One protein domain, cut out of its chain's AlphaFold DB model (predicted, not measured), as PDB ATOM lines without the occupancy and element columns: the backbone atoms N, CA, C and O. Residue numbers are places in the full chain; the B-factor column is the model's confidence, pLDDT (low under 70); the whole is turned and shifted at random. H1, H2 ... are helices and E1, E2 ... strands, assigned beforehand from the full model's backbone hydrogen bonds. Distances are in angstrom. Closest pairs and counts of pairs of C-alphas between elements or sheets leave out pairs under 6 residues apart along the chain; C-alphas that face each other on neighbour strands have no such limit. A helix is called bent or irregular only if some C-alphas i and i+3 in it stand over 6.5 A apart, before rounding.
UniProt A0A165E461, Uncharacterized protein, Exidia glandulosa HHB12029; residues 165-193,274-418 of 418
ATOM      1  N   GLU A 165       8.640 -60.058  25.144       89.94
ATOM      2  CA  GLU A 165       8.286 -60.041  26.572       89.94
ATOM      3  C   GLU A 165       6.760 -60.053  26.724       89.94
ATOM      4  O   GLU A 165       6.076 -59.115  26.310       89.94
ATOM      5  N   LYS A 166       6.223 -61.130  27.305       91.50
ATOM      6  CA  LYS A 166       4.778 -61.421  27.337       91.50
ATOM      7  C   LYS A 166       3.950 -60.275  27.928       91.50
ATOM      8  O   LYS A 166       2.938 -59.880  27.354       91.50
ATOM      9  N   PHE A 167       4.366 -59.728  29.074       93.69
ATOM     10  CA  PHE A 167       3.617 -58.654  29.730       93.69
ATOM     11  C   PHE A 167       3.705 -57.340  28.940       93.69
ATOM     12  O   PHE A 167       2.696 -56.663  28.739       93.69
ATOM     13  N   GLY A 168       4.892 -57.008  28.448       93.06
ATOM     14  CA  GLY A 168       5.190 -55.840  27.638       93.06
ATOM     15  C   GLY A 168       4.399 -55.808  26.340       93.06
ATOM     16  O   GLY A 168       3.871 -54.757  25.993       93.06
ATOM     17  N   GLU A 169       4.215 -56.947  25.672       91.75
ATOM     18  CA  GLU A 169       3.372 -57.046  24.473       91.75
ATOM     19  C   GLU A 169       1.886 -56.786  24.776       91.75
ATOM     20  O   GLU A 169       1.222 -56.064  24.030       91.75
ATOM     21  N   LEU A 170       1.357 -57.278  25.904       92.94
ATOM     22  CA  LEU A 170      -0.005 -56.936  26.340       92.94
ATOM     23  C   LEU A 170      -0.142 -55.436  26.638       92.94
ATOM     24  O   LEU A 170      -1.098 -54.795  26.199       92.94
ATOM     25  N   CYS A 171       0.833 -54.864  27.350       93.31
ATOM     26  CA  CYS A 171       0.889 -53.429  27.624       93.31
ATOM     27  C   CYS A 171       0.964 -52.618  26.326       93.31
ATOM     28  O   CYS A 171       0.296 -51.593  26.182       93.31
ATOM     29  N   LYS A 172       1.741 -53.107  25.360       91.62
ATOM     30  CA  LYS A 172       1.946 -52.464  24.071       91.62
ATOM     31  C   LYS A 172       0.672 -52.418  23.244       91.62
ATOM     32  O   LYS A 172       0.318 -51.363  22.732       91.62
ATOM     33  N   ARG A 173      -0.093 -53.508  23.201       90.19
ATOM     34  CA  ARG A 173      -1.424 -53.510  22.567       90.19
ATOM     35  C   ARG A 173      -2.389 -52.518  23.227       90.19
ATOM     36  O   ARG A 173      -3.195 -51.905  22.536       90.19
ATOM     37  N   ALA A 174      -2.312 -52.356  24.549       90.62
ATOM     38  CA  ALA A 174      -3.222 -51.488  25.292       90.62
ATOM     39  C   ALA A 174      -2.884 -49.992  25.182       90.62
ATOM     40  O   ALA A 174      -3.796 -49.161  25.150       90.62
ATOM     41  N   TRP A 175      -1.594 -49.638  25.159       88.12
ATOM     42  CA  TRP A 175      -1.164 -48.243  25.304       88.12
ATOM     43  C   TRP A 175      -0.125 -47.764  24.304       88.12
ATOM     44  O   TRP A 175       0.073 -46.548  24.232       88.12
ATOM     45  N   SER A 176       0.565 -48.649  23.583       73.69
ATOM     46  CA  SER A 176       1.693 -48.190  22.784       73.69
ATOM     47  C   SER A 176       1.249 -47.309  21.647       73.69
ATOM     48  O   SER A 176       0.251 -47.531  20.963       73.69
ATOM     49  N   VAL A 177       2.078 -46.303  21.443       65.88
ATOM     50  CA  VAL A 177       2.088 -45.527  20.229       65.88
ATOM     51  C   VAL A 177       3.230 -46.071  19.395       65.88
ATOM     52  O   VAL A 177       4.348 -46.175  19.894       65.88
ATOM     53  N   THR A 178       2.956 -46.468  18.158       61.44
ATOM     54  CA  THR A 178       3.999 -47.000  17.284       61.44
ATOM     55  C   THR A 178       5.047 -45.914  17.061       61.44
ATOM     56  O   THR A 178       4.750 -44.852  16.510       61.44
ATOM     57  N   PHE A 179       6.268 -46.174  17.522       61.97
ATOM     58  CA  PHE A 179       7.434 -45.370  17.188       61.97
ATOM     59  C   PHE A 179       8.129 -46.033  16.004       61.97
ATOM     60  O   PHE A 179       8.801 -47.057  16.160       61.97
ATOM     61  N   THR A 180       7.963 -45.472  14.810       59.53
ATOM     62  CA  THR A 180       8.744 -45.899  13.652       59.53
ATOM     63  C   THR A 180      10.130 -45.269  13.757       59.53
ATOM     64  O   THR A 180      10.289 -44.052  13.868       59.53
ATOM     65  N   ALA A 181      11.158 -46.120  13.804       57.66
ATOM     66  CA  ALA A 181      12.538 -45.670  13.725       57.66
ATOM     67  C   ALA A 181      12.806 -45.249  12.277       57.66
ATOM     68  O   ALA A 181      12.929 -46.104  11.399       57.66
ATOM     69  N   LYS A 182      12.888 -43.944  12.016       63.69
ATOM     70  CA  LYS A 182      13.429 -43.455  10.748       63.69
ATOM     71  C   LYS A 182      14.945 -43.463  10.872       63.69
ATOM     72  O   LYS A 182      15.527 -42.677  11.622       63.69
ATOM     73  N   ASN A 183      15.573 -44.409  10.181       49.41
ATOM     74  CA  ASN A 183      17.021 -44.459  10.049       49.41
ATOM     75  C   ASN A 183      17.451 -43.469   8.966       49.41
ATOM     76  O   ASN A 183      17.698 -43.856   7.824       49.41
ATOM     77  N   ASP A 184      17.559 -42.197   9.335       54.62
ATOM     78  CA  ASP A 184      18.358 -41.269   8.550       54.62
ATOM     79  C   ASP A 184      19.828 -41.567   8.849       54.62
ATOM     80  O   ASP A 184      20.199 -41.844   9.988       54.62
ATOM     81  N   ARG A 185      20.661 -41.557   7.806       45.16
ATOM     82  CA  ARG A 185      22.030 -42.110   7.733       45.16
ATOM     83  C   ARG A 185      23.006 -41.693   8.855       45.16
ATOM     84  O   ARG A 185      24.085 -42.267   8.943       45.16
ATOM     85  N   GLU A 186      22.636 -40.724   9.689       47.78
ATOM     86  CA  GLU A 186      23.439 -40.173  10.785       47.78
ATOM     87  C   GLU A 186      22.668 -40.016  12.114       47.78
ATOM     88  O   GLU A 186      23.279 -39.663  13.120       47.78
ATOM     89  N   ASN A 187      21.350 -40.270  12.163       51.62
ATOM     90  CA  ASN A 187      20.570 -40.132  13.396       51.62
ATOM     91  C   ASN A 187      19.248 -40.922  13.341       51.62
ATOM     92  O   ASN A 187      18.406 -40.676  12.478       51.62
ATOM     93  N   THR A 188      19.024 -41.834  14.291       55.28
ATOM     94  CA  THR A 188      17.728 -42.512  14.435       55.28
ATOM     95  C   THR A 188      16.732 -41.556  15.087       55.28
ATOM     96  O   THR A 188      16.821 -41.260  16.281       55.28
ATOM     97  N   THR A 189      15.772 -41.061  14.306       57.12
ATOM     98  CA  THR A 189      14.676 -40.232  14.823       57.12
ATOM     99  C   THR A 189      13.427 -41.091  14.969       57.12
ATOM    100  O   THR A 189      13.080 -41.855  14.070       57.12
ATOM    101  N   PHE A 190      12.749 -40.979  16.111       61.84
ATOM    102  CA  PHE A 190      11.497 -41.681  16.367       61.84
ATOM    103  C   PHE A 190      10.333 -40.732  16.116       61.84
ATOM    104  O   PHE A 190      10.179 -39.733  16.821       61.84
ATOM    105  N   GLU A 191       9.518 -41.044  15.113       61.22
ATOM    106  CA  GLU A 191       8.263 -40.338  14.889       61.22
ATOM    107  C   GLU A 191       7.102 -41.103  15.515       61.22
ATOM    108  O   GLU A 191       7.054 -42.332  15.529       61.22
ATOM    109  N   ARG A 192       6.168 -40.333  16.073       62.41
ATOM    110  CA  ARG A 192       4.947 -40.850  16.676       62.41
ATOM    111  C   ARG A 192       3.917 -41.069  15.574       62.41
ATOM    112  O   ARG A 192       3.400 -40.086  15.042       62.41
ATOM    113  N   GLU A 193       3.550 -42.315  15.302       62.31
ATOM    114  CA  GLU A 193       2.410 -42.596  14.432       62.31
ATOM    115  C   GLU A 193       1.111 -42.724  15.244       62.31
ATOM    116  O   GLU A 193       1.088 -43.383  16.288       62.31
ATOM    117  N   PRO A 274      -5.859 -61.957  30.553       91.69
ATOM    118  CA  PRO A 274      -6.102 -60.586  30.133       91.69
ATOM    119  C   PRO A 274      -5.246 -59.612  30.949       91.69
ATOM    120  O   PRO A 274      -4.936 -59.848  32.120       91.69
ATOM    121  N   LEU A 275      -4.881 -58.478  30.346       93.19
ATOM    122  CA  LEU A 275      -4.018 -57.479  30.985       93.19
ATOM    123  C   LEU A 275      -4.582 -57.004  32.335       93.19
ATOM    124  O   LEU A 275      -3.833 -56.834  33.292       93.19
ATOM    125  N   SER A 276      -5.903 -56.851  32.444       93.56
ATOM    126  CA  SER A 276      -6.571 -56.455  33.688       93.56
ATOM    127  C   SER A 276      -6.289 -57.415  34.849       93.56
ATOM    128  O   SER A 276      -6.103 -56.960  35.978       93.56
ATOM    129  N   GLU A 277      -6.181 -58.724  34.596       93.44
ATOM    130  CA  GLU A 277      -5.810 -59.706  35.617       93.44
ATOM    131  C   GLU A 277      -4.381 -59.484  36.097       93.44
ATOM    132  O   GLU A 277      -4.173 -59.379  37.306       93.44
ATOM    133  N   TRP A 278      -3.417 -59.312  35.184       94.06
ATOM    134  CA  TRP A 278      -2.024 -59.003  35.533       94.06
ATOM    135  C   TRP A 278      -1.897 -57.725  36.358       94.06
ATOM    136  O   TRP A 278      -1.080 -57.654  37.273       94.06
ATOM    137  N   LEU A 279      -2.748 -56.733  36.094       92.94
ATOM    138  CA  LEU A 279      -2.798 -55.480  36.844       92.94
ATOM    139  C   LEU A 279      -3.548 -55.587  38.183       92.94
ATOM    140  O   LEU A 279      -3.772 -54.572  38.844       92.94
ATOM    141  N   GLY A 280      -3.939 -56.790  38.611       91.12
ATOM    142  CA  GLY A 280      -4.676 -57.019  39.855       91.12
ATOM    143  C   GLY A 280      -6.120 -56.511  39.804       91.12
ATOM    144  O   GLY A 280      -6.625 -55.995  40.802       91.12
ATOM    145  N   GLY A 281      -6.763 -56.621  38.640       90.50
ATOM    146  CA  GLY A 281      -8.142 -56.205  38.380       90.50
ATOM    147  C   GLY A 281      -8.307 -54.728  38.009       90.50
ATOM    148  O   GLY A 281      -9.437 -54.250  37.921       90.50
ATOM    149  N   VAL A 282      -7.213 -53.985  37.821       89.75
ATOM    150  CA  VAL A 282      -7.277 -52.594  37.350       89.75
ATOM    151  C   VAL A 282      -7.584 -52.585  35.856       89.75
ATOM    152  O   VAL A 282      -6.900 -53.237  35.072       89.75
ATOM    153  N   ASP A 283      -8.605 -51.823  35.468       90.44
ATOM    154  CA  ASP A 283      -8.961 -51.613  34.066       90.44
ATOM    155  C   ASP A 283      -7.849 -50.810  33.352       90.44
ATOM    156  O   ASP A 283      -7.555 -49.677  33.767       90.44
ATOM    157  N   PRO A 284      -7.234 -51.360  32.284       91.94
ATOM    158  CA  PRO A 284      -6.189 -50.683  31.522       91.94
ATOM    159  C   PRO A 284      -6.591 -49.304  30.984       91.94
ATOM    160  O   PRO A 284      -5.728 -48.447  30.801       91.94
ATOM    161  N   SER A 285      -7.885 -49.044  30.767       91.25
ATOM    162  CA  SER A 285      -8.391 -47.763  30.258       91.25
ATOM    163  C   SER A 285      -8.283 -46.601  31.254       91.25
ATOM    164  O   SER A 285      -8.381 -45.438  30.856       91.25
ATOM    165  N   PHE A 286      -8.069 -46.879  32.546       90.69
ATOM    166  CA  PHE A 286      -7.784 -45.847  33.555       90.69
ATOM    167  C   PHE A 286      -6.308 -45.463  33.628       90.69
ATOM    168  O   PHE A 286      -5.943 -44.512  34.329       90.69
ATOM    169  N   LEU A 287      -5.466 -46.206  32.921       92.06
ATOM    170  CA  LEU A 287      -4.043 -45.978  32.838       92.06
ATOM    171  C   LEU A 287      -3.708 -45.263  31.528       92.06
ATOM    172  O   LEU A 287      -4.291 -45.531  30.480       92.06
ATOM    173  N   LYS A 288      -2.750 -44.340  31.598       92.19
ATOM    174  CA  LYS A 288      -2.228 -43.625  30.438       92.19
ATOM    175  C   LYS A 288      -0.709 -43.666  30.444       92.19
ATOM    176  O   LYS A 288      -0.075 -43.520  31.496       92.19
ATOM    177  N   GLN A 289      -0.134 -43.818  29.256       92.50
ATOM    178  CA  GLN A 289       1.284 -43.582  29.038       92.50
ATOM    179  C   GLN A 289       1.631 -42.135  29.401       92.50
ATOM    180  O   GLN A 289       1.015 -41.187  28.916       92.50
ATOM    181  N   TYR A 290       2.615 -41.974  30.277       91.31
ATOM    182  CA  TYR A 290       3.029 -40.677  30.795       91.31
ATOM    183  C   TYR A 290       4.401 -40.259  30.271       91.31
ATOM    184  O   TYR A 290       4.602 -39.099  29.908       91.31
ATOM    185  N   ARG A 291       5.342 -41.208  30.222       93.50
ATOM    186  CA  ARG A 291       6.686 -41.012  29.671       93.50
ATOM    187  C   ARG A 291       7.140 -42.259  28.933       93.50
ATOM    188  O   ARG A 291       6.688 -43.360  29.248       93.50
ATOM    189  N   SER A 292       8.055 -42.089  27.996       94.88
ATOM    190  CA  SER A 292       8.847 -43.193  27.469       94.88
ATOM    191  C   SER A 292      10.234 -42.728  27.075       94.88
ATOM    192  O   SER A 292      10.439 -41.578  26.679       94.88
ATOM    193  N   GLU A 293      11.190 -43.637  27.188       95.31
ATOM    194  CA  GLU A 293      12.580 -43.405  26.821       95.31
ATOM    195  C   GLU A 293      13.183 -44.624  26.134       95.31
ATOM    196  O   GLU A 293      12.862 -45.760  26.471       95.31
ATOM    197  N   LEU A 294      14.105 -44.369  25.210       94.62
ATOM    198  CA  LEU A 294      15.075 -45.351  24.750       94.62
ATOM    199  C   LEU A 294      16.366 -45.113  25.528       94.62
ATOM    200  O   LEU A 294      16.995 -44.065  25.386       94.62
ATOM    201  N   SER A 295      16.758 -46.058  26.375       95.25
ATOM    202  CA  SER A 295      17.979 -45.908  27.168       95.25
ATOM    203  C   SER A 295      18.588 -47.256  27.535       95.25
ATOM    204  O   SER A 295      17.894 -48.274  27.598       95.25
ATOM    205  N   THR A 296      19.895 -47.249  27.800       95.06
ATOM    206  CA  THR A 296      20.606 -48.390  28.384       95.06
ATOM    207  C   THR A 296      20.616 -48.263  29.901       95.06
ATOM    208  O   THR A 296      21.106 -47.270  30.440       95.06
ATOM    209  N   ARG A 297      20.097 -49.273  30.603       95.62
ATOM    210  CA  ARG A 297      19.980 -49.282  32.068       95.62
ATOM    211  C   ARG A 297      20.620 -50.512  32.692       95.62
ATOM    212  O   ARG A 297      20.572 -51.595  32.118       95.62
ATOM    213  N   ARG A 298      21.182 -50.347  33.893       95.56
ATOM    214  CA  ARG A 298      21.774 -51.425  34.700       95.56
ATOM    215  C   ARG A 298      20.706 -52.126  35.508       95.56
ATOM    216  O   ARG A 298      20.041 -51.476  36.306       95.56
ATOM    217  N   LEU A 299      20.589 -53.439  35.384       96.38
ATOM    218  CA  LEU A 299      19.798 -54.227  36.315       96.38
ATOM    219  C   LEU A 299      20.495 -54.227  37.680       96.38
ATOM    220  O   LEU A 299      21.552 -54.827  37.834       96.38
ATOM    221  N   ILE A 300      19.933 -53.540  38.671       96.06
ATOM    222  CA  ILE A 300      20.493 -53.477  40.029       96.06
ATOM    223  C   ILE A 300      20.087 -54.728  40.804       96.06
ATOM    224  O   ILE A 300      20.920 -55.418  41.386       96.06
ATOM    225  N   ARG A 301      18.787 -55.033  40.810       97.00
ATOM    226  CA  ARG A 301      18.231 -56.173  41.543       97.00
ATOM    227  C   ARG A 301      16.901 -56.625  40.961       97.00
ATOM    228  O   ARG A 301      16.217 -55.872  40.270       97.00
ATOM    229  N   ILE A 302      16.535 -57.847  41.316       97.75
ATOM    230  CA  ILE A 302      15.319 -58.526  40.881       97.75
ATOM    231  C   ILE A 302      14.469 -58.784  42.122       97.75
ATOM    232  O   ILE A 302      14.969 -59.299  43.125       97.75
ATOM    233  N   LEU A 303      13.194 -58.411  42.070       97.62
ATOM    234  CA  LEU A 303      12.218 -58.709  43.113       97.62
ATOM    235  C   LEU A 303      11.202 -59.712  42.560       97.62
ATOM    236  O   LEU A 303      10.596 -59.429  41.523       97.62
ATOM    237  N   PRO A 304      10.991 -60.863  43.222       97.19
ATOM    238  CA  PRO A 304       9.962 -61.803  42.800       97.19
ATOM    239  C   PRO A 304       8.562 -61.195  42.994       97.19
ATOM    240  O   PRO A 304       8.414 -60.229  43.755       97.19
ATOM    241  N   PRO A 305       7.522 -61.779  42.367       96.88
ATOM    242  CA  PRO A 305       6.141 -61.437  42.681       96.88
ATOM    243  C   PRO A 305       5.881 -61.514  44.188       96.88
ATOM    244  O   PRO A 305       6.360 -62.420  44.873       96.88
ATOM    245  N   ASN A 306       5.106 -60.566  44.709       96.56
ATOM    246  CA  ASN A 306       4.728 -60.500  46.114       96.56
ATOM    247  C   ASN A 306       3.205 -60.646  46.263       96.56
ATOM    248  O   ASN A 306       2.501 -59.630  46.292       96.56
ATOM    249  N   PRO A 307       2.687 -61.880  46.442       94.44
ATOM    250  CA  PRO A 307       1.252 -62.149  46.567       94.44
ATOM    251  C   PRO A 307       0.553 -61.403  47.713       94.44
ATOM    252  O   PRO A 307      -0.668 -61.300  47.719       94.44
ATOM    253  N   GLY A 308       1.303 -60.883  48.695       94.12
ATOM    254  CA  GLY A 308       0.759 -60.062  49.779       94.12
ATOM    255  C   GLY A 308       0.468 -58.609  49.384       94.12
ATOM    256  O   GLY A 308      -0.088 -57.857  50.185       94.12
ATOM    257  N   THR A 309       0.857 -58.190  48.179       92.88
ATOM    258  CA  THR A 309       0.593 -56.850  47.642       92.88
ATOM    259  C   THR A 309      -0.627 -56.850  46.724       92.88
ATOM    260  O   THR A 309      -1.128 -57.893  46.323       92.88
ATOM    261  N   THR A 310      -1.136 -55.665  46.398       90.38
ATOM    262  CA  THR A 310      -2.213 -55.484  45.413       90.38
ATOM    263  C   THR A 310      -1.653 -54.948  44.102       90.38
ATOM    264  O   THR A 310      -0.697 -54.170  44.123       90.38
ATOM    265  N   GLY A 311      -2.322 -55.240  42.989       91.25
ATOM    266  CA  GLY A 311      -1.940 -54.723  41.675       91.25
ATOM    267  C   GLY A 311      -0.848 -55.564  41.002       91.25
ATOM    268  O   GLY A 311      -0.689 -56.736  41.358       91.25
ATOM    269  N   PRO A 312      -0.073 -54.981  40.072       93.69
ATOM    270  CA  PRO A 312       0.894 -55.720  39.254       93.69
ATOM    271  C   PRO A 312       1.934 -56.503  40.065       93.69
ATOM    272  O   PRO A 312       2.221 -57.660  39.768       93.69
ATOM    273  N   ALA A 313       2.421 -55.926  41.167       95.00
ATOM    274  CA  ALA A 313       3.418 -56.550  42.041       95.00
ATOM    275  C   ALA A 313       2.962 -57.872  42.688       95.00
ATOM    276  O   ALA A 313       3.797 -58.624  43.184       95.00
ATOM    277  N   SER A 314       1.658 -58.171  42.695       95.38
ATOM    278  CA  SER A 314       1.134 -59.441  43.216       95.38
ATOM    279  C   SER A 314       1.436 -60.643  42.322       95.38
ATOM    280  O   SER A 314       1.489 -61.768  42.816       95.38
ATOM    281  N   GLN A 315       1.645 -60.398  41.027       95.06
ATOM    282  CA  GLN A 315       1.740 -61.432  39.993       95.06
ATOM    283  C   GLN A 315       2.991 -61.303  39.122       95.06
ATOM    284  O   GLN A 315       3.459 -62.305  38.589       95.06
ATOM    285  N   LEU A 316       3.540 -60.096  38.989       96.62
ATOM    286  CA  LEU A 316       4.703 -59.806  38.159       96.62
ATOM    287  C   LEU A 316       5.964 -59.664  39.002       96.62
ATOM    288  O   LEU A 316       5.924 -59.213  40.151       96.62
ATOM    289  N   ALA A 317       7.096 -60.015  38.402       97.50
ATOM    290  CA  ALA A 317       8.393 -59.692  38.970       97.50
ATOM    291  C   ALA A 317       8.713 -58.212  38.721       97.50
ATOM    292  O   ALA A 317       8.203 -57.598  37.782       97.50
ATOM    293  N   THR A 318       9.561 -57.628  39.567       98.00
ATOM    294  CA  THR A 318      10.039 -56.249  39.400       98.00
ATOM    295  C   THR A 318      11.541 -56.236  39.167       98.00
ATOM    296  O   THR A 318      12.311 -56.685  40.019       98.00
ATOM    297  N   LEU A 319      11.963 -55.672  38.042       97.81
ATOM    298  CA  LEU A 319      13.352 -55.340  37.765       97.81
ATOM    299  C   LEU A 319      13.614 -53.911  38.231       97.81
ATOM    300  O   LEU A 319      12.925 -52.975  37.824       97.81
ATOM    301  N   ILE A 320      14.604 -53.736  39.099       97.88
ATOM    302  CA  ILE A 320      15.054 -52.412  39.518       97.88
ATOM    303  C   ILE A 320      16.207 -52.011  38.610       97.88
ATOM    304  O   ILE A 320      17.277 -52.620  38.660       97.88
ATOM    305  N   MET A 321      15.967 -51.008  37.771       97.81
ATOM    306  CA  MET A 321      16.883 -50.590  36.717       97.81
ATOM    307  C   MET A 321      17.474 -49.220  37.048       97.81
ATOM    308  O   MET A 321      16.748 -48.235  37.174       97.81
ATOM    309  N   GLY A 322      18.793 -49.146  37.160       96.06
ATOM    310  CA  GLY A 322      19.538 -47.915  37.398       96.06
ATOM    311  C   GLY A 322      20.229 -47.372  36.156       96.06
ATOM    312  O   GLY A 322      20.173 -47.952  35.069       96.06
ATOM    313  N   LYS A 323      20.940 -46.263  36.348       94.31
ATOM    314  CA  LYS A 323      21.799 -45.659  35.331       94.31
ATOM    315  C   LYS A 323      22.939 -46.605  34.936       94.31
ATOM    316  O   LYS A 323      23.586 -47.208  35.792       94.31
ATOM    317  N   TRP A 324      23.201 -46.715  33.634       90.44
ATOM    318  CA  TRP A 324      24.373 -47.412  33.102       90.44
ATOM    319  C   TRP A 324      25.480 -46.399  32.784       90.44
ATOM    320  O   TRP A 324      25.331 -45.579  31.880       90.44
ATOM    321  N   HIS A 325      26.585 -46.418  33.534       82.31
ATOM    322  CA  HIS A 325      27.647 -45.407  33.405       82.31
ATOM    323  C   HIS A 325      28.599 -45.640  32.226       82.31
ATOM    324  O   HIS A 325      29.225 -44.694  31.756       82.31
ATOM    325  N   CYS A 326      28.686 -46.867  31.717       72.50
ATOM    326  CA  CYS A 326      29.654 -47.266  30.699       72.50
ATOM    327  C   CYS A 326      28.989 -47.610  29.360       72.50
ATOM    328  O   CYS A 326      29.355 -48.583  28.704       72.50
ATOM    329  N   CYS A 327      27.977 -46.834  28.954       68.38
ATOM    330  CA  CYS A 327      27.326 -47.062  27.664       68.38
ATOM    331  C   CYS A 327      28.365 -46.830  26.554       68.38
ATOM    332  O   CYS A 327      28.972 -45.751  26.531       68.38
ATOM    333  N   PRO A 328      28.616 -47.802  25.657       70.88
ATOM    334  CA  PRO A 328      29.486 -47.551  24.520       70.88
ATOM    335  C   PRO A 328      28.906 -46.385  23.715       70.88
ATOM    336  O   PRO A 328      27.692 -46.288  23.538       70.88
ATOM    337  N   LYS A 329      29.774 -45.483  23.246       76.25
ATOM    338  CA  LYS A 329      29.361 -44.241  22.566       76.25
ATOM    339  C   LYS A 329      28.458 -44.498  21.353       76.25
ATOM    340  O   LYS A 329      27.648 -43.645  21.009       76.25
ATOM    341  N   ASP A 330      28.575 -45.683  20.765       75.62
ATOM    342  CA  ASP A 330      27.860 -46.099  19.562       75.62
ATOM    343  C   ASP A 330      26.357 -46.341  19.791       75.62
ATOM    344  O   ASP A 330      25.594 -46.382  18.833       75.62
ATOM    345  N   PHE A 331      25.900 -46.469  21.043       71.56
ATOM    346  CA  PHE A 331      24.494 -46.764  21.362       71.56
ATOM    347  C   PHE A 331      23.625 -45.524  21.591       71.56
ATOM    348  O   PHE A 331      22.449 -45.651  21.940       71.56
ATOM    349  N   GLY A 332      24.191 -44.336  21.373       79.81
ATOM    350  CA  GLY A 332      23.507 -43.069  21.577       79.81
ATOM    351  C   GLY A 332      23.300 -42.726  23.054       79.81
ATOM    352  O   GLY A 332      23.471 -43.539  23.966       79.81
ATOM    353  N   TYR A 333      22.951 -41.467  23.297       86.75
ATOM    354  CA  TYR A 333      22.547 -41.010  24.622       86.75
ATOM    355  C   TYR A 333      21.098 -41.428  24.909       86.75
ATOM    356  O   TYR A 333      20.317 -41.559  23.965       86.75
ATOM    357  N   PRO A 334      20.714 -41.601  26.188       90.69
ATOM    358  CA  PRO A 334      19.319 -41.794  26.565       90.69
ATOM    359  C   PRO A 334      18.405 -40.761  25.895       90.69
ATOM    360  O   PRO A 334      18.634 -39.555  25.997       90.69
ATOM    361  N   GLN A 335      17.369 -41.235  25.210       91.69
ATOM    362  CA  GLN A 335      16.470 -40.406  24.417       91.69
ATOM    363  C   GLN A 335      15.069 -40.420  25.017       91.69
ATOM    364  O   GLN A 335      14.493 -41.480  25.253       91.69
ATOM    365  N   SER A 336      14.492 -39.235  25.218       92.44
ATOM    366  CA  SER A 336      13.075 -39.085  25.553       92.44
ATOM    367  C   SER A 336      12.250 -39.313  24.291       92.44
ATOM    368  O   SER A 336      12.399 -38.570  23.323       92.44
ATOM    369  N   LEU A 337      11.353 -40.295  24.316       90.31
ATOM    370  CA  LEU A 337      10.424 -40.585  23.218       90.31
ATOM    371  C   LEU A 337       9.058 -39.931  23.458       90.31
ATOM    372  O   LEU A 337       8.434 -39.408  22.538       90.31
ATOM    373  N   LEU A 338       8.615 -39.903  24.716       88.25
ATOM    374  CA  LEU A 338       7.415 -39.200  25.157       88.25
ATOM    375  C   LEU A 338       7.658 -38.583  26.531       88.25
ATOM    376  O   LEU A 338       8.170 -39.241  27.434       88.25
ATOM    377  N   ASN A 339       7.212 -37.343  26.714       86.31
ATOM    378  CA  ASN A 339       7.227 -36.680  28.009       86.31
ATOM    379  C   ASN A 339       5.994 -35.780  28.165       86.31
ATOM    380  O   ASN A 339       5.978 -34.634  27.715       86.31
ATOM    381  N   GLU A 340       4.944 -36.297  28.805       82.94
ATOM    382  CA  GLU A 340       3.753 -35.504  29.106       82.94
ATOM    383  C   GLU A 340       3.928 -34.693  30.405       82.94
ATOM    384  O   GLU A 340       3.307 -34.966  31.429       82.94
ATOM    385  N   GLY A 341       4.744 -33.639  30.367       71.50
ATOM    386  CA  GLY A 341       4.648 -32.544  31.342       71.50
ATOM    387  C   GLY A 341       5.584 -32.597  32.548       71.50
ATOM    388  O   GLY A 341       5.204 -32.109  33.612       71.50
ATOM    389  N   ASP A 342       6.789 -33.147  32.402       80.25
ATOM    390  CA  ASP A 342       7.887 -32.892  33.341       80.25
ATOM    391  C   ASP A 342       9.120 -32.387  32.589       80.25
ATOM    392  O   ASP A 342       9.879 -33.172  32.026       80.25
ATOM    393  N   SER A 343       9.293 -31.065  32.536       83.62
ATOM    394  CA  SER A 343      10.405 -30.427  31.818       83.62
ATOM    395  C   SER A 343      11.777 -30.811  32.361       83.62
ATOM    396  O   SER A 343      12.761 -30.689  31.637       83.62
ATOM    397  N   ASP A 344      11.835 -31.270  33.611       89.56
ATOM    398  CA  ASP A 344      13.085 -31.475  34.338       89.56
ATOM    399  C   ASP A 344      13.499 -32.956  34.344       89.56
ATOM    400  O   ASP A 344      14.552 -33.316  34.872       89.56
ATOM    401  N   TRP A 345      12.683 -33.833  33.749       91.81
ATOM    402  CA  TRP A 345      12.991 -35.252  33.634       91.81
ATOM    403  C   TRP A 345      14.080 -35.504  32.589       91.81
ATOM    404  O   TRP A 345      13.945 -35.140  31.420       91.81
ATOM    405  N   ILE A 346      15.139 -36.191  33.021       93.19
ATOM    406  CA  ILE A 346      16.263 -36.591  32.176       93.19
ATOM    407  C   ILE A 346      16.215 -38.116  31.995       93.19
ATOM    408  O   ILE A 346      16.346 -38.846  32.986       93.19
ATOM    409  N   PRO A 347      16.046 -38.613  30.757       93.94
ATOM    410  CA  PRO A 347      16.047 -40.039  30.469       93.94
ATOM    411  C   PRO A 347      17.300 -40.756  30.981       93.94
ATOM    412  O   PRO A 347      18.413 -40.247  30.871       93.94
ATOM    413  N   GLY A 348      17.129 -41.962  31.518       93.12
ATOM    414  CA  GLY A 348      18.233 -42.817  31.973       93.12
ATOM    415  C   GLY A 348      18.899 -42.426  33.304       93.12
ATOM    416  O   GLY A 348      19.727 -43.192  33.793       93.12
ATOM    417  N   GLU A 349      18.556 -41.282  33.909       93.50
ATOM    418  CA  GLU A 349      19.199 -40.818  35.153       93.50
ATOM    419  C   GLU A 349      18.594 -41.430  36.423       93.50
ATOM    420  O   GLU A 349      19.322 -41.806  37.341       93.50
ATOM    421  N   GLU A 350      17.265 -41.532  36.496       94.62
ATOM    422  CA  GLU A 350      16.567 -42.027  37.689       94.62
ATOM    423  C   GLU A 350      16.571 -43.558  37.787       94.62
ATOM    424  O   GLU A 350      16.640 -44.244  36.775       94.62
ATOM    425  N   GLU A 351      16.447 -44.115  38.992       96.81
ATOM    426  CA  GLU A 351      16.144 -45.542  39.160       96.81
ATOM    427  C   GLU A 351      14.669 -45.800  38.821       96.81
ATOM    428  O   GLU A 351      13.783 -45.107  39.325       96.81
ATOM    429  N   ILE A 352      14.394 -46.814  37.998       97.00
ATOM    430  CA  ILE A 352      13.031 -47.197  37.614       97.00
ATOM    431  C   ILE A 352      12.698 -48.615  38.084       97.00
ATOM    432  O   ILE A 352      13.551 -49.499  38.147       97.00
ATOM    433  N   SER A 353      11.424 -48.831  38.415       97.19
ATOM    434  CA  SER A 353      10.869 -50.147  38.750       97.19
ATOM    435  C   SER A 353      10.050 -50.662  37.575       97.19
ATOM    436  O   SER A 353       8.992 -50.103  37.272       97.19
ATOM    437  N   VAL A 354      10.556 -51.705  36.921       97.88
ATOM    438  CA  VAL A 354       9.994 -52.274  35.696       97.88
ATOM    439  C   VAL A 354       9.297 -53.588  36.017       97.88
ATOM    440  O   VAL A 354       9.932 -54.509  36.527       97.88
ATOM    441  N   PHE A 355       8.004 -53.689  35.728       97.50
ATOM    442  CA  PHE A 355       7.282 -54.952  35.836       97.50
ATOM    443  C   PHE A 355       7.495 -55.801  34.585       97.50
ATOM    444  O   PHE A 355       7.436 -55.291  33.468       97.50
ATOM    445  N   VAL A 356       7.734 -57.094  34.799       96.81
ATOM    446  CA  VAL A 356       7.955 -58.097  33.749       96.81
ATOM    447  C   VAL A 356       7.294 -59.417  34.134       96.81
ATOM    448  O   VAL A 356       7.040 -59.680  35.319       96.81
ATOM    449  N   HIS A 357       7.049 -60.274  33.145       95.81
ATOM    450  CA  HIS A 357       6.604 -61.638  33.403       95.81
ATOM    451  C   HIS A 357       7.618 -62.399  34.295       95.81
ATOM    452  O   HIS A 357       8.828 -62.235  34.111       95.81
ATOM    453  N   PRO A 358       7.174 -63.246  35.252       95.31
ATOM    454  CA  PRO A 358       8.072 -63.969  36.162       95.31
ATOM    455  C   PRO A 358       9.188 -64.772  35.476       95.31
ATOM    456  O   PRO A 358      10.313 -64.756  35.967       95.31
ATOM    457  N   ASP A 359       8.921 -65.383  34.316       94.12
ATOM    458  CA  ASP A 359       9.924 -66.117  33.519       94.12
ATOM    459  C   ASP A 359      11.173 -65.273  33.200       94.12
ATOM    460  O   ASP A 359      12.285 -65.794  33.142       94.12
ATOM    461  N   VAL A 360      11.017 -63.954  33.024       94.31
ATOM    462  CA  VAL A 360      12.143 -63.046  32.758       94.31
ATOM    463  C   VAL A 360      13.073 -62.982  33.965       94.31
ATOM    464  O   VAL A 360      14.292 -63.029  33.812       94.31
ATOM    465  N   ALA A 361      12.512 -62.918  35.175       93.50
ATOM    466  CA  ALA A 361      13.269 -62.791  36.419       93.50
ATOM    467  C   ALA A 361      14.195 -63.986  36.688       93.50
ATOM    468  O   ALA A 361      15.210 -63.825  37.362       93.50
ATOM    469  N   GLU A 362      13.870 -65.161  36.149       92.44
ATOM    470  CA  GLU A 362      14.688 -66.371  36.273       92.44
ATOM    471  C   GLU A 362      15.873 -66.404  35.296       92.44
ATOM    472  O   GLU A 362      16.817 -67.168  35.496       92.44
ATOM    473  N   LYS A 363      15.824 -65.593  34.230       93.25
ATOM    474  CA  LYS A 363      16.800 -65.612  33.130       93.25
ATOM    475  C   LYS A 363      17.735 -64.408  33.101       93.25
ATOM    476  O   LYS A 363      18.801 -64.485  32.498       93.25
ATOM    477  N   VAL A 364      17.355 -63.305  33.738       93.75
ATOM    478  CA  VAL A 364      18.187 -62.097  33.826       93.75
ATOM    479  C   VAL A 364      19.168 -62.177  34.998       93.75
ATOM    480  O   VAL A 364      18.877 -62.760  36.040       93.75
ATOM    481  N   LEU A 365      20.333 -61.543  34.850       94.38
ATOM    482  CA  LEU A 365      21.366 -61.496  35.887       94.38
ATOM    483  C   LEU A 365      21.606 -60.055  36.361       94.38
ATOM    484  O   LEU A 365      21.768 -59.157  35.527       94.38
ATOM    485  N   PRO A 366      21.673 -59.803  37.684       94.75
ATOM    486  CA  PRO A 366      22.059 -58.499  38.204       94.75
ATOM    487  C   PRO A 366      23.386 -58.018  37.620       94.75
ATOM    488  O   PRO A 366      24.331 -58.781  37.437       94.75
ATOM    489  N   GLY A 367      23.445 -56.726  37.342       92.88
ATOM    490  CA  GLY A 367      24.561 -56.050  36.711       92.88
ATOM    491  C   GLY A 367      24.483 -55.990  35.190       92.88
ATOM    492  O   GLY A 367      25.298 -55.268  34.629       92.88
ATOM    493  N   PHE A 368      23.555 -56.692  34.526       94.25
ATOM    494  CA  PHE A 368      23.390 -56.613  33.068       94.25
ATOM    495  C   PHE A 368      22.932 -55.219  32.641       94.25
ATOM    496  O   PHE A 368      22.116 -54.588  33.316       94.25
ATOM    497  N   GLY A 369      23.448 -54.747  31.511       94.25
ATOM    498  CA  GLY A 369      22.958 -53.551  30.842       94.25
ATOM    499  C   GLY A 369      21.896 -53.945  29.830       94.25
ATOM    500  O   GLY A 369      22.136 -54.823  29.011       94.25
ATOM    501  N   LEU A 370      20.734 -53.312  29.861       94.75
ATOM    502  CA  LEU A 370      19.669 -53.551  28.891       94.75
ATOM    503  C   LEU A 370      19.368 -52.247  28.174       94.75
ATOM    504  O   LEU A 370      19.079 -51.250  28.831       94.75
ATOM    505  N   GLN A 371      19.442 -52.251  26.847       94.69
ATOM    506  CA  GLN A 371      18.912 -51.173  26.026       94.69
ATOM    507  C   GLN A 371      17.496 -51.538  25.614       94.69
ATOM    508  O   GLN A 371      17.286 -52.469  24.831       94.69
ATOM    509  N   CYS A 372      16.533 -50.786  26.131       95.06
ATOM    510  CA  CYS A 372      15.126 -51.001  25.841       95.06
ATOM    511  C   CYS A 372      14.404 -49.676  25.611       95.06
ATOM    512  O   CYS A 372      14.884 -48.603  25.983       95.06
ATOM    513  N   VAL A 373      13.211 -49.789  25.033       94.56
ATOM    514  CA  VAL A 373      12.168 -48.777  25.150       94.56
ATOM    515  C   VAL A 373      11.437 -49.017  26.468       94.56
ATOM    516  O   VAL A 373      10.731 -50.016  26.629       94.56
ATOM    517  N   TRP A 374      11.640 -48.114  27.420       96.50
ATOM    518  CA  TRP A 374      10.995 -48.127  28.728       96.50
ATOM    519  C   TRP A 374       9.777 -47.223  28.690       96.50
ATOM    520  O   TRP A 374       9.870 -46.071  28.260       96.50
ATOM    521  N   VAL A 375       8.646 -47.717  29.180       95.81
ATOM    522  CA  VAL A 375       7.393 -46.962  29.159       95.81
ATOM    523  C   VAL A 375       6.827 -46.834  30.557       95.81
ATOM    524  O   VAL A 375       6.579 -47.828  31.232       95.81
ATOM    525  N   HIS A 376       6.613 -45.593  30.983       95.88
ATOM    526  CA  HIS A 376       6.005 -45.251  32.258       95.88
ATOM    527  C   HIS A 376       4.504 -45.065  32.079       95.88
ATOM    528  O   HIS A 376       4.048 -44.173  31.355       95.88
ATOM    529  N   VAL A 377       3.737 -45.863  32.808       93.94
ATOM    530  CA  VAL A 377       2.281 -45.804  32.840       93.94
ATOM    531  C   VAL A 377       1.830 -45.286  34.194       93.94
ATOM    532  O   VAL A 377       2.408 -45.624  35.230       93.94
ATOM    533  N   ARG A 378       0.782 -44.461  34.204       92.75
ATOM    534  CA  ARG A 378       0.167 -43.982  35.443       92.75
ATOM    535  C   ARG A 378      -1.347 -43.893  35.340       92.75
ATOM    536  O   ARG A 378      -1.893 -43.678  34.263       92.75
ATOM    537  N   GLU A 379      -2.011 -43.963  36.484       90.38
ATOM    538  CA  GLU A 379      -3.447 -43.709  36.587       90.38
ATOM    539  C   GLU A 379      -3.775 -42.232  36.316       90.38
ATOM    540  O   GLU A 379      -3.153 -41.319  36.880       90.38
ATOM    541  N   GLU A 380      -4.773 -41.972  35.469       84.94
ATOM    542  CA  GLU A 380      -5.304 -40.620  35.311       84.94
ATOM    543  C   GLU A 380      -5.994 -40.182  36.607       84.94
ATOM    544  O   GLU A 380      -6.894 -40.848  37.122       84.94
ATOM    545  N   LYS A 381      -5.589 -39.032  37.163       75.81
ATOM    546  CA  LYS A 381      -6.154 -38.508  38.413       75.81
ATOM    547  C   LYS A 381      -7.637 -38.152  38.244       75.81
ATOM    548  O   LYS A 381      -7.982 -36.999  37.989       75.81
ATOM    549  N   LYS A 382      -8.536 -39.104  38.494       63.69
ATOM    550  CA  LYS A 382      -9.962 -38.827  38.702       63.69
ATOM    551  C   LYS A 382     -10.146 -38.272  40.121       63.69
ATOM    552  O   LYS A 382     -10.147 -38.997  41.100       63.69
ATOM    553  N   SER A 383     -10.199 -36.942  40.198       54.59
ATOM    554  CA  SER A 383     -10.566 -36.034  41.308       54.59
ATOM    555  C   SER A 383     -10.778 -36.546  42.766       54.59
ATOM    556  O   SER A 383     -11.490 -37.499  43.046       54.59
ATOM    557  N   LYS A 384     -10.258 -35.750  43.723       62.84
ATOM    558  CA  LYS A 384     -10.614 -35.610  45.165       62.84
ATOM    559  C   LYS A 384     -10.414 -36.790  46.146       62.84
ATOM    560  O   LYS A 384     -10.805 -36.660  47.305       62.84
ATOM    561  N   GLY A 385      -9.733 -37.872  45.772       71.50
ATOM    562  CA  GLY A 385      -9.296 -38.917  46.719       71.50
ATOM    563  C   GLY A 385      -7.846 -38.750  47.210       71.50
ATOM    564  O   GLY A 385      -6.978 -38.353  46.443       71.50
ATOM    565  N   LYS A 386      -7.550 -39.106  48.472       76.06
ATOM    566  CA  LYS A 386      -6.171 -39.176  49.028       76.06
ATOM    567  C   LYS A 386      -5.391 -40.444  48.621       76.06
ATOM    568  O   LYS A 386      -4.306 -40.682  49.151       76.06
ATOM    569  N   LYS A 387      -5.928 -41.294  47.739       78.81
ATOM    570  CA  LYS A 387      -5.239 -42.525  47.322       78.81
ATOM    571  C   LYS A 387      -4.031 -42.147  46.457       78.81
ATOM    572  O   LYS A 387      -4.154 -41.313  45.564       78.81
ATOM    573  N   LYS A 388      -2.862 -42.726  46.747       80.12
ATOM    574  CA  LYS A 388      -1.674 -42.560  45.898       80.12
ATOM    575  C   LYS A 388      -1.982 -43.179  44.532       80.12
ATOM    576  O   LYS A 388      -2.361 -44.347  44.489       80.12
ATOM    577  N   SER A 389      -1.855 -42.393  43.465       83.38
ATOM    578  CA  SER A 389      -1.972 -42.887  42.090       83.38
ATOM    579  C   SER A 389      -0.946 -43.991  41.864       83.38
ATOM    580  O   SER A 389       0.203 -43.854  42.292       83.38
ATOM    581  N   GLN A 390      -1.363 -45.078  41.225       86.75
ATOM    582  CA  GLN A 390      -0.430 -46.122  40.816       86.75
ATOM    583  C   GLN A 390       0.346 -45.661  39.582       86.75
ATOM    584  O   GLN A 390      -0.227 -45.064  38.666       86.75
ATOM    585  N   SER A 391       1.650 -45.920  39.576       92.12
ATOM    586  CA  SER A 391       2.523 -45.659  38.436       92.12
ATOM    587  C   SER A 391       3.693 -46.638  38.424       92.12
ATOM    588  O   SER A 391       4.168 -47.035  39.490       92.12
ATOM    589  N   TRP A 392       4.116 -47.069  37.239       94.75
ATOM    590  CA  TRP A 392       5.137 -48.107  37.064       94.75
ATOM    591  C   TRP A 392       5.653 -48.163  35.625       94.75
ATOM    592  O   TRP A 392       5.046 -47.585  34.723       94.75
ATOM    593  N   TRP A 393       6.771 -48.860  35.417       97.06
ATOM    594  CA  TRP A 393       7.399 -49.008  34.106       97.06
ATOM    595  C   TRP A 393       7.227 -50.421  33.536       97.06
ATOM    596  O   TRP A 393       7.162 -51.381  34.301       97.06
ATOM    597  N   TYR A 394       7.208 -50.557  32.212       96.38
ATOM    598  CA  TYR A 394       7.380 -51.841  31.516       96.38
ATOM    599  C   TYR A 394       8.384 -51.741  30.368       96.38
ATOM    600  O   TYR A 394       8.787 -50.643  29.966       96.38
ATOM    601  N   VAL A 395       8.790 -52.909  29.868       95.75
ATOM    602  CA  VAL A 395       9.615 -53.060  28.666       95.75
ATOM    603  C   VAL A 395       8.694 -53.144  27.456       95.75
ATOM    604  O   VAL A 395       7.987 -54.129  27.293       95.75
ATOM    605  N   GLU A 396       8.690 -52.127  26.599       93.38
ATOM    606  CA  GLU A 396       7.923 -52.182  25.345       93.38
ATOM    607  C   GLU A 396       8.698 -52.912  24.241       93.38
ATOM    608  O   GLU A 396       8.123 -53.635  23.431       93.38
ATOM    609  N   SER A 397      10.017 -52.715  24.192       91.56
ATOM    610  CA  SER A 397      10.891 -53.341  23.202       91.56
ATOM    611  C   SER A 397      12.308 -53.460  23.747       91.56
ATOM    612  O   SER A 397      12.856 -52.489  24.267       91.56
ATOM    613  N   HIS A 398      12.906 -54.640  23.606       92.75
ATOM    614  CA  HIS A 398      14.315 -54.894  23.892       92.75
ATOM    615  C   HIS A 398      15.145 -54.754  22.607       92.75
ATOM    616  O   HIS A 398      14.739 -55.224  21.546       92.75
ATOM    617  N   ARG A 399      16.297 -54.077  22.695       90.62
ATOM    618  CA  ARG A 399      17.193 -53.807  21.555       90.62
ATOM    619  C   ARG A 399      18.535 -54.502  21.693       90.62
ATOM    620  O   ARG A 399      19.013 -55.100  20.734       90.62
ATOM    621  N   ALA A 400      19.145 -54.397  22.868       90.81
ATOM    622  CA  ALA A 400      20.465 -54.946  23.116       90.81
ATOM    623  C   ALA A 400      20.665 -55.278  24.594       90.81
ATOM    624  O   ALA A 400      20.083 -54.653  25.484       90.81
ATOM    625  N   ALA A 401      21.567 -56.224  24.826       91.69
ATOM    626  CA  ALA A 401      22.023 -56.641  26.136       91.69
ATOM    627  C   ALA A 401      23.539 -56.471  26.246       91.69
ATOM    628  O   ALA A 401      24.284 -56.797  25.321       91.69
ATOM    629  N   PHE A 402      23.991 -56.002  27.401       91.62
ATOM    630  CA  PHE A 402      25.388 -55.761  27.722       91.62
ATOM    631  C   PHE A 402      25.774 -56.564  28.954       91.62
ATOM    632  O   PHE A 402      25.193 -56.433  30.031       91.62
ATOM    633  N   MET A 403      26.790 -57.392  28.772       92.50
ATOM    634  CA  MET A 403      27.333 -58.257  29.805       92.50
ATOM    635  C   MET A 403      28.087 -57.436  30.858       92.50
ATOM    636  O   MET A 403      28.714 -56.417  30.548       92.50
ATOM    637  N   THR A 404      28.060 -57.887  32.111       91.38
ATOM    638  CA  THR A 404      28.649 -57.148  33.240       91.38
ATOM    639  C   THR A 404      30.165 -57.156  33.195       91.38
ATOM    640  O   THR A 404      30.796 -56.271  33.772       91.38
ATOM    641  N   TYR A 405      30.773 -58.083  32.451       88.56
ATOM    642  CA  TYR A 405      32.224 -58.112  32.308       88.56
ATOM    643  C   TYR A 405      32.821 -56.854  31.639       88.56
ATOM    644  O   TYR A 405      34.030 -56.633  31.705       88.56
ATOM    645  N   TRP A 406      31.995 -55.988  31.039       85.88
ATOM    646  CA  TRP A 406      32.391 -54.643  30.601       85.88
ATOM    647  C   TRP A 406      32.608 -53.653  31.754       85.88
ATOM    648  O   TRP A 406      33.316 -52.666  31.584       85.88
ATOM    649  N   THR A 407      32.053 -53.946  32.929       81.25
ATOM    650  CA  THR A 407      32.140 -53.137  34.158       81.25
ATOM    651  C   THR A 407      33.172 -53.666  35.156       81.25
ATOM    652  O   THR A 407      33.236 -53.171  36.277       81.25
ATOM    653  N   VAL A 408      33.991 -54.662  34.789       76.81
ATOM    654  CA  VAL A 408      35.004 -55.242  35.700       76.81
ATOM    655  C   VAL A 408      35.933 -54.173  36.266       76.81
ATOM    656  O   VAL A 408      36.285 -54.234  37.439       76.81
ATOM    657  N   ASP A 409      36.257 -53.161  35.465       76.12
ATOM    658  CA  ASP A 409      37.152 -52.081  35.875       76.12
ATOM    659  C   ASP A 409      36.509 -51.218  36.988       76.12
ATOM    660  O   ASP A 409      37.189 -50.789  37.916       76.12
ATOM    661  N   GLU A 410      35.177 -51.065  36.987       68.88
ATOM    662  CA  GLU A 410      34.430 -50.352  38.039       68.88
ATOM    663  C   GLU A 410      34.450 -51.107  39.380       68.88
ATOM    664  O   GLU A 410      34.406 -50.494  40.449       68.88
ATOM    665  N   LEU A 411      34.514 -52.446  39.341       58.25
ATOM    666  CA  LEU A 411      34.523 -53.285  40.544       58.25
ATOM    667  C   LEU A 411      35.828 -53.147  41.340       58.25
ATOM    668  O   LEU A 411      35.816 -53.353  42.557       58.25
ATOM    669  N   GLU A 412      36.936 -52.803  40.679       58.97
ATOM    670  CA  GLU A 412      38.244 -52.605  41.318       58.97
ATOM    671  C   GLU A 412      38.416 -51.186  41.876       58.97
ATOM    672  O   GLU A 412      39.026 -51.015  42.933       58.97
ATOM    673  N   GLU A 413      37.817 -50.173  41.242       58.59
ATOM    674  CA  GLU A 413      37.914 -48.765  41.667       58.59
ATOM    675  C   GLU A 413      37.105 -48.433  42.937       58.59
ATOM    676  O   GLU A 413      37.027 -47.280  43.365       58.59
ATOM    677  N   GLY A 414      36.513 -49.437  43.590       49.75
ATOM    678  CA  GLY A 414      35.741 -49.238  44.815       49.75
ATOM    679  C   GLY A 414      34.424 -48.500  44.579       49.75
ATOM    680  O   GLY A 414      33.838 -47.980  45.536       49.75
ATOM    681  N   VAL A 415      33.929 -48.476  43.334       53.16
ATOM    682  CA  VAL A 415      32.544 -48.092  43.056       53.16
ATOM    683  C   VAL A 415      31.672 -49.037  43.878       53.16
ATOM    684  O   VAL A 415      31.754 -50.260  43.743       53.16
ATOM    685  N   LYS A 416      30.922 -48.470  44.831       42.59
ATOM    686  CA  LYS A 416      30.131 -49.240  45.797       42.59
ATOM    687  C   LYS A 416      29.322 -50.302  45.053       42.59
ATOM    688  O   LYS A 416      28.579 -49.973  44.135       42.59
ATOM    689  N   LYS A 417      29.449 -51.562  45.477       43.41
ATOM    690  CA  LYS A 417      28.492 -52.613  45.119       43.41
ATOM    691  C   LYS A 417      27.130 -52.157  45.658       43.41
ATOM    692  O   LYS A 417      26.997 -52.038  46.876       43.41
ATOM    693  N   TYR A 418      26.213 -51.791  44.765       41.16
ATOM    694  CA  TYR A 418      24.865 -51.330  45.109       41.16
ATOM    695  C   TYR A 418      23.910 -52.503  45.294       41.16
ATOM    696  O   TYR A 418      24.005 -53.458  44.489       41.16
TER     697      TYR A 418
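This is residues 165 to 193 and 274 to 418 of the 418 residues of an uncharacterized protein of Exidia glandulosa HHB12029 (UniProt A0A165E461). A small closed barrel of five strands, E3, E4, E6, E8 and E7 round the ring, makes the core, with H1 packed on its outside over E8 and H3 packed on its outside at E4. A separate two-strand hairpin, E1 and E2, stands off the barrel beside E5, which pairs onto E3 outside the ring; H4 lies at one end of the longest axis, where residues 411 to 416 stick out. The 174 printed residues hold four named helices and eight named strands, in the order H1 E1 E2 H2 E3 E4 E5 E6 H3 E7 E8 H4. The class is mixed, helices and strands, and the barrel is mixed in direction, with E6 and E8 its parallel pair. The whole is compact, with a radius of gyration of the C-alphas of 16.8 A and spans of 49 by 41 by 29 A.

H1, residues 166 to 175, is on the barrel and outside it, at a height over the sheet of 7.9 A. It lies over E8, residues 391 to 402, the C-alphas of Gly 168 and Glu 396 being the closest at 5.1 A. E1, residues 179 to 184, and E2, residues 187 to 192, form an antiparallel hairpin, with N 182 and O 189 within hydrogen-bond range at 2.9 A. The closest C-alphas of E2 and E5, residues 335 to 339, are those of Phe 190 and Leu 337, 7.0 A apart. H2, residues 275 to 278, is not on the barrel; it only just touches H1, with 3 pairs of C-alphas within 8 A, the closest being Leu 170 and Leu 275 at 6.2 A. E3, residues 287 to 303, bends by 121 degrees at residue 298. On one side of it lie E4, residues 317 to 323, with N 300 and O 320 at 2.8 A, and E5, with N 292 and O 338 at 2.9 A. On the other side lies E7, residues 369 to 379, with N 297 and O 370 at 2.8 A. E4 is antiparallel to E6, residues 352 to 356, with N 319 and O 354 at 2.8 A; E6 is parallel to E8, with N 355 and O 393 at 2.8 A. E7 and E8 are an antiparallel hairpin, with N 371 and O 400 at 2.8 A. H3, residues 358 to 363, is on the barrel and outside it, the C-alphas of Ala 317 and Pro 358 being its closest to E4 at 5.1 A. H4, residues 404 to 412, is only just on the barrel, with 5 pairs of C-alphas within 10 A; it is irregular, C-alphas 406 and 409 being 7.6 A apart. Every O i to N i+4 pair of H1 is within hydrogen-bond range, against 0 of 2 in H3 and 1 of 5 in H4, where O i to N i+3 gives 3 of 3 and 4 of 6; H2 is too short for an i+4 pair.

H1 begins at C-alpha 166, (4.778, -61.421, 27.337), and measures 14.6 A. E1 and E2 measure 14.5 A and 16.0 A, and H2 5.2 A. E3 begins at C-alpha 287, (-4.043, -45.978, 32.838), and measures 23.1 A. E4, E5, E6 and H3 measure 19.7, 10.6, 12.6 and 9.4 A. E7 measures 28.8 A and E8 27.2 A. H4, 13.3 A, ends at C-alpha 412, (38.244, -52.605, 41.318).

The C-alphas of Lys 384 and Glu 412 are the two farthest apart, at 51.9 A. Residues 194 to 273 are not printed, and C-alphas 193 and 274 are 25.3 A apart across this cut. The links E3 to E4, E4 to E5, E5 to E6 and E7 to E8 are long. The mean pLDDT of the printed part is 85.1; it is under 70 at residues 177 to 193, 327, 382 to 384 and 410 to 418.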